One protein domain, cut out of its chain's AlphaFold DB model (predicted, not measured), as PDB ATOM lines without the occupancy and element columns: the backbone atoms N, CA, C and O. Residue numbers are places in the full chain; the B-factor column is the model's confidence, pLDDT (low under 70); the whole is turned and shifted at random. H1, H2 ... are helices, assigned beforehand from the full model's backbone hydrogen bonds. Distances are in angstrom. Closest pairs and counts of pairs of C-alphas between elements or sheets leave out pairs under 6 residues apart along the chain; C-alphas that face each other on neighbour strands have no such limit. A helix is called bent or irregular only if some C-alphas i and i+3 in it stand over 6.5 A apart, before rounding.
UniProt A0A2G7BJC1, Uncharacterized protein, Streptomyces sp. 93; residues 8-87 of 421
ATOM      1  N   GLY A   8      14.772  25.159  -4.079       79.44
ATOM      2  CA  GLY A   8      15.910  25.714  -4.825       79.44
ATOM      3  C   GLY A   8      16.847  26.561  -3.957       79.44
ATOM      4  O   GLY A   8      18.064  26.368  -3.979       79.44
ATOM      5  N   LEU A   9      16.278  27.449  -3.141       85.06
ATOM      6  CA  LEU A   9      17.034  28.311  -2.232       85.06
ATOM      7  C   LEU A   9      17.745  27.512  -1.114       85.06
ATOM      8  O   LEU A   9      18.955  27.699  -0.953       85.06
ATOM      9  N   PRO A  10      17.079  26.577  -0.399       86.00
ATOM     10  CA  PRO A  10      17.747  25.692   0.557       86.00
ATOM     11  C   PRO A  10      18.920  24.905  -0.036       86.00
ATOM     12  O   PRO A  10      19.979  24.834   0.582       86.00
ATOM     13  N   VAL A  11      18.758  24.345  -1.241       87.88
ATOM     14  CA  VAL A  11      19.810  23.562  -1.912       87.88
ATOM     15  C   VAL A  11      20.996  24.443  -2.302       87.88
ATOM     16  O   VAL A  11      22.140  24.059  -2.084       87.88
ATOM     17  N   ALA A  12      20.746  25.637  -2.842       86.56
ATOM     18  CA  ALA A  12      21.812  26.564  -3.214       86.56
ATOM     19  C   ALA A  12      22.607  27.074  -1.998       86.56
ATOM     20  O   ALA A  12      23.811  27.305  -2.100       86.56
ATOM     21  N   LEU A  13      21.938  27.254  -0.854       86.81
ATOM     22  CA  LEU A  13      22.534  27.774   0.379       86.81
ATOM     23  C   LEU A  13      23.089  26.696   1.318       86.81
ATOM     24  O   LEU A  13      23.721  27.054   2.313       86.81
ATOM     25  N   GLU A  14      22.922  25.406   1.009       86.44
ATOM     26  CA  GLU A  14      23.474  24.287   1.791       86.44
ATOM     27  C   GLU A  14      24.970  24.470   2.137       86.44
ATOM     28  O   GLU A  14      25.323  24.348   3.315       86.44
ATOM     29  N   PRO A  15      25.857  24.877   1.199       82.81
ATOM     30  CA  PRO A  15      27.282  25.080   1.496       82.81
ATOM     31  C   PRO A  15      27.563  26.219   2.487       82.81
ATOM     32  O   PRO A  15      28.699  26.426   2.922       82.81
ATOM     33  N   VAL A  16      26.537  27.001   2.813       76.50
ATOM     34  CA  VAL A  16      26.615  28.290   3.489       76.50
ATOM     35  C   VAL A  16      25.784  28.271   4.774       76.50
ATOM     36  O   VAL A  16      25.236  29.290   5.167       76.50
ATOM     37  N   ALA A  17      25.707  27.127   5.466       75.25
ATOM     38  CA  ALA A  17      24.830  26.881   6.625       75.25
ATOM     39  C   ALA A  17      24.833  27.966   7.731       75.25
ATOM     40  O   ALA A  17      23.828  28.166   8.414       75.25
ATOM     41  N   TRP A  18      25.930  28.715   7.883       75.00
ATOM     42  CA  TRP A  18      26.053  29.847   8.813       75.00
ATOM     43  C   TRP A  18      25.150  31.045   8.464       75.00
ATOM     44  O   TRP A  18      24.955  31.910   9.315       75.00
ATOM     45  N   TRP A  19      24.582  31.112   7.252       77.38
ATOM     46  CA  TRP A  19      23.663  32.181   6.838       77.38
ATOM     47  C   TRP A  19      22.421  32.261   7.743       77.38
ATOM     48  O   TRP A  19      21.901  33.348   7.989       77.38
ATOM     49  N   SER A  20      22.017  31.128   8.325       79.62
ATOM     50  CA  SER A  20      20.957  31.037   9.337       79.62
ATOM     51  C   SER A  20      21.254  31.837  10.615       79.62
ATOM     52  O   SER A  20      20.331  32.212  11.332       79.62
ATOM     53  N   GLY A  21      22.528  32.150  10.884       78.75
ATOM     54  CA  GLY A  21      22.969  32.981  12.008       78.75
ATOM     55  C   GLY A  21      22.970  34.490  11.735       78.75
ATOM     56  O   GLY A  21      23.326  35.263  12.622       78.75
ATOM     57  N   LEU A  22      22.614  34.927  10.521       79.62
ATOM     58  CA  LEU A  22      22.493  36.345  10.168       79.62
ATOM     59  C   LEU A  22      21.190  36.955  10.705       79.62
ATOM     60  O   LEU A  22      20.231  36.244  10.990       79.62
ATOM     61  N   ASN A  23      21.131  38.286  10.825       83.38
ATOM     62  CA  ASN A  23      19.864  38.952  11.151       83.38
ATOM     63  C   ASN A  23      18.892  38.921   9.955       83.38
ATOM     64  O   ASN A  23      19.327  38.777   8.815       83.38
ATOM     65  N   GLY A  24      17.588  39.098  10.203       84.38
ATOM     66  CA  GLY A  24      16.551  38.955   9.167       84.38
ATOM     67  C   GLY A  24      16.798  39.799   7.912       84.38
ATOM     68  O   GLY A  24      16.783  39.277   6.808       84.38
ATOM     69  N   TRP A  25      17.176  41.072   8.061       83.69
ATOM     70  CA  TRP A  25      17.480  41.926   6.905       83.69
ATOM     71  C   TRP A  25      18.693  41.437   6.089       83.69
ATOM     72  O   TRP A  25      18.719  41.548   4.864       83.69
ATOM     73  N   GLN A  26      19.720  40.898   6.750       79.19
ATOM     74  CA  GLN A  26      20.869  40.293   6.074       79.19
ATOM     75  C   GLN A  26      20.490  38.982   5.377       79.19
ATOM     76  O   GLN A  26      20.988  38.724   4.282       79.19
ATOM     77  N   GLN A  27      19.626  38.172   5.993       83.94
ATOM     78  CA  GLN A  27      19.085  36.956   5.385       83.94
ATOM     79  C   GLN A  27      18.288  37.291   4.123       83.94
ATOM     80  O   GLN A  27      18.564  36.703   3.083       83.94
ATOM     81  N   ASP A  28      17.416  38.300   4.174       83.75
ATOM     82  CA  ASP A  28      16.627  38.761   3.025       83.75
ATOM     83  C   ASP A  28      17.522  39.211   1.860       83.75
ATOM     84  O   ASP A  28      17.274  38.888   0.699       83.75
ATOM     85  N   GLN A  29      18.610  39.928   2.158       82.19
ATOM     86  CA  GLN A  29      19.575  40.371   1.145       82.19
ATOM     87  C   GLN A  29      20.317  39.200   0.487       82.19
ATOM     88  O   GLN A  29      20.588  39.237  -0.715       82.19
ATOM     89  N   VAL A  30      20.673  38.173   1.262       82.31
ATOM     90  CA  VAL A  30      21.335  36.968   0.740       82.31
ATOM     91  C   VAL A  30      20.356  36.139  -0.082       82.31
ATOM     92  O   VAL A  30      20.697  35.757  -1.200       82.31
ATOM     93  N   ALA A  31      19.146  35.917   0.435       87.38
ATOM     94  CA  ALA A  31      18.088  35.195  -0.256       87.38
ATOM     95  C   ALA A  31      17.778  35.850  -1.603       87.38
ATOM     96  O   ALA A  31      17.933  35.204  -2.636       87.38
ATOM     97  N   GLY A  32      17.510  37.159  -1.621       86.44
ATOM     98  CA  GLY A  32      17.222  37.880  -2.860       86.44
ATOM     99  C   GLY A  32      18.375  37.851  -3.872       86.44
ATOM    100  O   GLY A  32      18.147  37.785  -5.079       86.44
ATOM    101  N   ALA A  33      19.633  37.860  -3.415       85.38
ATOM    102  CA  ALA A  33      20.784  37.740  -4.311       85.38
ATOM    103  C   ALA A  33      20.938  36.327  -4.899       85.38
ATOM    104  O   ALA A  33      21.308  36.186  -6.065       85.38
ATOM    105  N   VAL A  34      20.673  35.291  -4.100       88.50
ATOM    106  CA  VAL A  34      20.720  33.888  -4.531       88.50
ATOM    107  C   VAL A  34      19.570  33.587  -5.481       88.50
ATOM    108  O   VAL A  34      19.808  33.020  -6.538       88.50
ATOM    109  N   GLU A  35      18.357  34.030  -5.167       90.62
ATOM    110  CA  GLU A  35      17.184  33.902  -6.035       90.62
ATOM    111  C   GLU A  35      17.411  34.568  -7.395       90.62
ATOM    112  O   GLU A  35      17.213  33.936  -8.432       90.62
ATOM    113  N   ALA A  36      17.929  35.801  -7.414       88.38
ATOM    114  CA  ALA A  36      18.261  36.491  -8.660       88.38
ATOM    115  C   ALA A  36      19.317  35.736  -9.491       88.38
ATOM    116  O   ALA A  36      19.287  35.739 -10.725       88.38
ATOM    117  N   GLU A  37      20.273  35.089  -8.825       88.69
ATOM    118  CA  GLU A  37      21.292  34.276  -9.482       88.69
ATOM    119  C   GLU A  37      20.729  32.945 -10.000       88.69
ATOM    120  O   GLU A  37      21.085  32.529 -11.105       88.69
ATOM    121  N   LEU A  38      19.832  32.302  -9.251       90.69
ATOM    122  CA  LEU A  38      19.124  31.095  -9.678       90.69
ATOM    123  C   LEU A  38      18.279  31.373 -10.919       90.69
ATOM    124  O   LEU A  38      18.460  30.690 -11.924       90.69
ATOM    125  N   GLU A  39      17.474  32.437 -10.911       90.19
ATOM    126  CA  GLU A  39      16.678  32.852 -12.074       90.19
ATOM    127  C   GLU A  39      17.574  33.085 -13.303       90.19
ATOM    128  O   GLU A  39      17.276  32.674 -14.431       90.19
ATOM    129  N   ARG A  40      18.734  33.720 -13.103       88.62
ATOM    130  CA  ARG A  40      19.705  33.927 -14.179       88.62
ATOM    131  C   ARG A  40      20.259  32.604 -14.713       88.62
ATOM    132  O   ARG A  40      20.383  32.456 -15.930       88.62
ATOM    133  N   LEU A  41      20.614  31.666 -13.838       88.38
ATOM    134  CA  LEU A  41      21.153  30.358 -14.217       88.38
ATOM    135  C   LEU A  41      20.109  29.497 -14.930       88.38
ATOM    136  O   LEU A  41      20.419  28.904 -15.961       88.38
ATOM    137  N   GLU A  42      18.863  29.496 -14.474       88.31
ATOM    138  CA  GLU A  42      17.752  28.803 -15.132       88.31
ATOM    139  C   GLU A  42      17.491  29.304 -16.558       88.31
ATOM    140  O   GLU A  42      17.028  28.558 -17.421       88.31
ATOM    141  N   ASN A  43      17.809  30.565 -16.843       86.69
ATOM    142  CA  ASN A  43      17.713  31.118 -18.193       86.69
ATOM    143  C   ASN A  43      18.933  30.796 -19.078       86.69
ATOM    144  O   ASN A  43      18.883  30.984 -20.295       86.69
ATOM    145  N   LEU A  44      20.033  30.318 -18.488       84.00
ATOM    146  CA  LEU A  44      21.272  29.969 -19.192       84.00
ATOM    147  C   LEU A  44      21.428  28.462 -19.426       84.00
ATOM    148  O   LEU A  44      22.051  28.070 -20.420       84.00
ATOM    149  N   LEU A  45      20.899  27.639 -18.520       83.75
ATOM    150  CA  LEU A  45      20.989  26.184 -18.548       83.75
ATOM    151  C   LEU A  45      19.903  25.568 -19.434       83.75
ATOM    152  O   LEU A  45      18.779  26.053 -19.507       83.75
ATOM    153  N   VAL A  46      20.234  24.444 -20.075       80.44
ATOM    154  CA  VAL A  46      19.237  23.599 -20.761       80.44
ATOM    155  C   VAL A  46      18.343  22.886 -19.738       80.44
ATOM    156  O   VAL A  46      17.151  22.722 -19.967       80.44
ATOM    157  N   HIS A  47      18.931  22.504 -18.600       82.81
ATOM    158  CA  HIS A  47      18.281  21.832 -17.477       82.81
ATOM    159  C   HIS A  47      18.188  22.792 -16.293       82.81
ATOM    160  O   HIS A  47      19.171  22.994 -15.574       82.81
ATOM    161  N   ARG A  48      17.020  23.415 -16.122       84.50
ATOM    162  CA  ARG A  48      16.769  24.442 -15.099       84.50
ATOM    163  C   ARG A  48      16.956  23.911 -13.684       84.50
ATOM    164  O   ARG A  48      17.580  24.562 -12.856       84.50
ATOM    165  N   GLU A  49      16.551  22.669 -13.455       82.31
ATOM    166  CA  GLU A  49      16.649  21.949 -12.188       82.31
ATOM    167  C   GLU A  49      18.090  21.769 -11.674       82.31
ATOM    168  O   GLU A  49      18.305  21.438 -10.506       82.31
ATOM    169  N   ARG A  50      19.102  21.992 -12.526       85.31
ATOM    170  CA  ARG A  50      20.519  21.950 -12.135       85.31
ATOM    171  C   ARG A  50      21.026  23.267 -11.549       85.31
ATOM    172  O   ARG A  50      22.089  23.250 -10.931       85.31
ATOM    173  N   ALA A  51      20.302  24.378 -11.711       88.12
ATOM    174  CA  ALA A  51      20.740  25.696 -11.252       88.12
ATOM    175  C   ALA A  51      21.056  25.743  -9.742       88.12
ATOM    176  O   ALA A  51      22.142  26.226  -9.410       88.12
ATOM    177  N   PRO A  52      20.226  25.180  -8.834       90.25
ATOM    178  CA  PRO A  52      20.522  25.178  -7.401       90.25
ATOM    179  C   PRO A  52      21.820  24.459  -7.033       90.25
ATOM    180  O   PRO A  52      22.647  25.007  -6.311       90.25
ATOM    181  N   ARG A  53      22.034  23.255  -7.577       88.69
ATOM    182  CA  ARG A  53      23.251  22.466  -7.322       88.69
ATOM    183  C   ARG A  53      24.489  23.116  -7.918       88.69
ATOM    184  O   ARG A  53      25.494  23.233  -7.237       88.69
ATOM    185  N   LEU A  54      24.389  23.628  -9.141       88.62
ATOM    186  CA  LEU A  54      25.485  24.363  -9.767       88.62
ATOM    187  C   LEU A  54      25.872  25.611  -8.956       88.62
ATOM    188  O   LEU A  54      27.050  25.947  -8.845       88.62
ATOM    189  N   LEU A  55      24.892  26.316  -8.384       89.38
ATOM    190  CA  LEU A  55      25.168  27.453  -7.514       89.38
ATOM    191  C   LEU A  55      25.814  27.015  -6.191       89.38
ATOM    192  O   LEU A  55      26.769  27.657  -5.751       89.38
ATOM    193  N   ALA A  56      25.356  25.909  -5.605       89.81
ATOM    194  CA  ALA A  56      25.965  25.312  -4.419       89.81
ATOM    195  C   ALA A  56      27.434  24.908  -4.668       89.81
ATOM    196  O   ALA A  56      28.324  25.286  -3.899       89.81
ATOM    197  N   ASP A  57      27.720  24.231  -5.783       88.06
ATOM    198  CA  ASP A  57      29.081  23.854  -6.186       88.06
ATOM    199  C   ASP A  57      29.968  25.101  -6.322       88.06
ATOM    200  O   ASP A  57      31.054  25.178  -5.750       88.06
ATOM    201  N   ARG A  58      29.461  26.158  -6.972       88.50
ATOM    202  CA  ARG A  58      30.188  27.432  -7.119       88.50
ATOM    203  C   ARG A  58      30.473  28.122  -5.790       88.50
ATOM    204  O   ARG A  58      31.535  28.730  -5.637       88.50
ATOM    205  N   LEU A  59      29.530  28.093  -4.852       85.81
ATOM    206  CA  LEU A  59      29.715  28.649  -3.510       85.81
ATOM    207  C   LEU A  59      30.739  27.835  -2.708       85.81
ATOM    208  O   LEU A  59      31.511  28.424  -1.949       85.81
ATOM    209  N   THR A  60      30.798  26.523  -2.937       84.81
ATOM    210  CA  THR A  60      31.790  25.612  -2.348       84.81
ATOM    211  C   THR A  60      33.190  25.859  -2.911       84.81
ATOM    212  O   THR A  60      34.137  26.050  -2.148       84.81
ATOM    213  N   ASP A  61      33.322  25.938  -4.236       83.00
ATOM    214  CA  ASP A  61      34.604  26.111  -4.930       83.00
ATOM    215  C   ASP A  61      35.196  27.514  -4.750       83.00
ATOM    216  O   ASP A  61      36.413  27.720  -4.837       83.00
ATOM    217  N   ARG A  62      34.340  28.518  -4.520       82.81
ATOM    218  CA  ARG A  62      34.739  29.926  -4.389       82.81
ATOM    219  C   ARG A  62      34.258  30.514  -3.067       82.81
ATOM    220  O   ARG A  62      33.426  31.433  -3.079       82.81
ATOM    221  N   PRO A  63      34.831  30.072  -1.933       72.19
ATOM    222  CA  PRO A  63      34.511  30.672  -0.654       72.19
ATOM    223  C   PRO A  63      34.898  32.166  -0.654       72.19
ATOM    224  O   PRO A  63      35.802  32.597  -1.389       72.19
ATOM    225  N   PRO A  64      34.223  32.997   0.155       65.12
ATOM    226  CA  PRO A  64      34.545  34.408   0.299       65.12
ATOM    227  C   PRO A  64      35.973  34.600   0.826       65.12
ATOM    228  O   PRO A  64      36.596  33.704   1.404       65.12
ATOM    229  N   GLN A  65      36.518  35.800   0.610       57.78
ATOM    230  CA  GLN A  65      37.860  36.158   1.076       57.78
ATOM    231  C   GLN A  65      37.987  35.952   2.594       57.78
ATOM    232  O   GLN A  65      37.256  36.567   3.361       57.78
ATOM    233  N   GLY A  66      38.930  35.100   3.014       57.19
ATOM    234  CA  GLY A  66      39.176  34.776   4.425       57.19
ATOM    235  C   GLY A  66      39.173  33.281   4.754       57.19
ATOM    236  O   GLY A  66      39.510  32.921   5.878       57.19
ATOM    237  N   GLY A  67      38.812  32.405   3.802       47.03
ATOM    238  CA  GLY A  67      38.955  30.939   3.913       47.03
ATOM    239  C   GLY A  67      38.082  30.270   4.981       47.03
ATOM    240  O   GLY A  67      38.041  29.048   5.083       47.03
ATOM    241  N   ARG A  68      37.359  31.062   5.770       48.88
ATOM    242  CA  ARG A  68      36.356  30.629   6.727       48.88
ATOM    243  C   ARG A  68      35.205  31.608   6.613       48.88
ATOM    244  O   ARG A  68      35.411  32.818   6.696       48.88
ATOM    245  N   TRP A  69      34.012  31.067   6.433       52.16
ATOM    246  CA  TRP A  69      32.767  31.797   6.546       52.16
ATOM    247  C   TRP A  69      32.590  32.284   7.995       52.16
ATOM    248  O   TRP A  69      31.955  31.628   8.815       52.16
ATOM    249  N   ARG A  70      33.288  33.357   8.381       49.25
ATOM    250  CA  ARG A  70      33.129  33.964   9.705       49.25
ATOM    251  C   ARG A  70      31.864  34.807   9.686       49.25
ATOM    252  O   ARG A  70      31.650  35.549   8.728       49.25
ATOM    253  N   CYS A  71      31.072  34.707  10.756       46.53
ATOM    254  CA  CYS A  71      30.046  35.696  11.036       46.53
ATOM    255  C   CYS A  71      30.682  37.091  10.929       46.53
ATOM    256  O   CYS A  71      31.744  37.332  11.508       46.53
ATOM    257  N   PRO A  72      30.101  37.996  10.130       52.19
ATOM    258  CA  PRO A  72      30.490  39.386  10.127       52.19
ATOM    259  C   PRO A  72      29.813  40.042  11.322       52.19
ATOM    260  O   PRO A  72      28.820  40.757  11.194       52.19
ATOM    261  N   ASP A  73      30.345  39.790  12.510       53.34
ATOM    262  CA  ASP A  73      30.065  40.619  13.665       53.34
ATOM    263  C   ASP A  73      30.580  42.023  13.295       53.34
ATOM    264  O   ASP A  73      31.782  42.272  13.246       53.34
ATOM    265  N   GLN A  74      29.646  42.936  13.007       48.72
ATOM    266  CA  GLN A  74      29.820  44.394  12.874       48.72
ATOM    267  C   GLN A  74      30.076  45.017  11.487       48.72
ATOM    268  O   GLN A  74      30.278  46.230  11.430       48.72
ATOM    269  N   GLN A  75      29.993  44.301  10.357       50.47
ATOM    270  CA  GLN A  75      30.014  44.976   9.041       50.47
ATOM    271  C   GLN A  75      28.846  44.560   8.141       50.47
ATOM    272  O   GLN A  75      28.517  43.375   8.080       50.47
ATOM    273  N   PRO A  76      28.201  45.511   7.429       51.78
ATOM    274  CA  PRO A  76      27.191  45.169   6.439       51.78
ATOM    275  C   PRO A  76      27.842  44.251   5.408       51.78
ATOM    276  O   PRO A  76      28.839  44.631   4.790       51.78
ATOM    277  N   VAL A  77      27.298  43.043   5.258       55.41
ATOM    278  CA  VAL A  77      27.736  42.076   4.251       55.41
ATOM    279  C   VAL A  77      27.583  42.749   2.900       55.41
ATOM    280  O   VAL A  77      26.481  42.881   2.374       55.41
ATOM    281  N   ARG A  78      28.684  43.248   2.347       56.34
ATOM    282  CA  ARG A  78      28.652  43.754   0.987       56.34
ATOM    283  C   ARG A  78      28.674  42.521   0.078       56.34
ATOM    284  O   ARG A  78      29.565  41.678   0.166       56.34
ATOM    285  N   LEU A  79      27.639  42.382  -0.748       59.69
ATOM    286  CA  LEU A  79      27.432  41.244  -1.660       59.69
ATOM    287  C   LEU A  79      28.603  41.029  -2.643       59.69
ATOM    288  O   LEU A  79      28.791  39.932  -3.156       59.69
ATOM    289  N   ASP A  80      29.450  42.038  -2.846       57.75
ATOM    290  CA  ASP A  80      30.723  41.958  -3.577       57.75
ATOM    291  C   ASP A  80      31.749  40.976  -2.963       57.75
ATOM    292  O   ASP A  80      32.677  40.553  -3.657       57.75
ATOM    293  N   HIS A  81      31.574  40.550  -1.706       59.62
ATOM    294  CA  HIS A  81      32.427  39.547  -1.055       59.62
ATOM    295  C   HIS A  81      32.075  38.100  -1.456       59.62
ATOM    296  O   HIS A  81      32.887  37.190  -1.261       59.62
ATOM    297  N   TRP A  82      30.906  37.875  -2.068       69.81
ATOM    298  CA  TRP A  82      30.407  36.554  -2.457       69.81
ATOM    299  C   TRP A  82      30.926  36.146  -3.838       69.81
ATOM    300  O   TRP A  82      30.249  36.224  -4.864       69.81
ATOM    301  N   ARG A  83      32.178  35.687  -3.858       71.62
ATOM    302  CA  ARG A  83      32.896  35.282  -5.078       71.62
ATOM    303  C   ARG A  83      32.234  34.135  -5.850       71.62
ATOM    304  O   ARG A  83      32.480  34.049  -7.052       71.62
ATOM    305  N   GLY A  84      31.434  33.298  -5.186       71.31
ATOM    306  CA  GLY A  84      30.653  32.226  -5.811       71.31
ATOM    307  C   GLY A  84      29.433  32.719  -6.594       71.31
ATOM    308  O   GLY A  84      29.112  32.127  -7.619       71.31
ATOM    309  N   LEU A  85      28.822  33.847  -6.205       79.12
ATOM    310  CA  LEU A  85      27.645  34.409  -6.892       79.12
ATOM    311  C   LEU A  85      28.007  35.047  -8.238       79.12
ATOM    312  O   LEU A  85      27.256  34.963  -9.204       79.12
ATOM    313  N   VAL A  86      29.194  35.647  -8.342       80.00
ATOM    314  CA  VAL A  86      29.638  36.293  -9.583       80.00
ATOM    315  C   VAL A  86      30.229  35.258 -10.538       80.00
ATOM    316  O   VAL A  86      31.262  34.649 -10.250       80.00
ATOM    317  N   GLN A  87      29.608  35.108 -11.709       83.88
ATOM    318  CA  GLN A  87      30.193  34.342 -12.807       83.88
ATOM    319  C   GLN A  87      31.493  35.006 -13.275       83.88
ATOM    320  O   GLN A  87      31.553  36.224 -13.472       83.88
TER     321      GLN A  87
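This is residues 8 to 87 of the 421 residues of an uncharacterized protein of Streptomyces sp. 93 (UniProt A0A2G7BJC1). Three helices make a triangle: H1 and H2 form a hairpin, and H3 packs along H1 and meets the last residues of H2, 38 to 42, at a steep corner. After H3, residues 62 to 87, with no named element, loop out and fold back toward the helices. The printed part has 80 residues, 47 of them in three named helices, H1, H2, H3 in order, with no named strand; the class is all helix, and the whole is compact with a radius of gyration of the C-alphas of 12.3 A, elongated at 41 by 24 by 19 A.

Find C-alpha 8 at (15.910, 25.714, -4.825); H1 runs to residue 21, 19.6 A, irregular, with C-alphas 15 and 18 8.8 A apart. H2, residues 24 to 42, spans 26.4 A. H3, residues 48 to 61, spans 20.6 A to (34.604, 26.111, -4.930), only just irregular: C-alphas 49 and 52 are 7.0 A apart.

H1 touches H2, opposite ways at a shallow tilt of 25 degrees; the closest C-alphas, Leu 9 and Glu 35, are 6.8 A apart. H1 touches H3, the same way at 34 degrees, shallow but only just; the closest C-alphas, Ala 12 and Ala 56, are 4.5 A apart. H2 touches H3 with residues 38 to 42 alone, opposite ways at a steep tilt of 59 degrees; the closest C-alphas, Glu 42 and Arg 48, are 4.5 A apart. Every O i to N i+4 pair is within hydrogen-bond range in H2, 8 of 10 in H3, and 3 of 10 in H1, where 8 of 11 O i to N i+3 pairs are.

The farthest C-alphas, Val 46 and Gln 74, are 40.9 A apart. The printed part has no cut, both links are tight, and pLDDT is under 70 at residues 64 to 82.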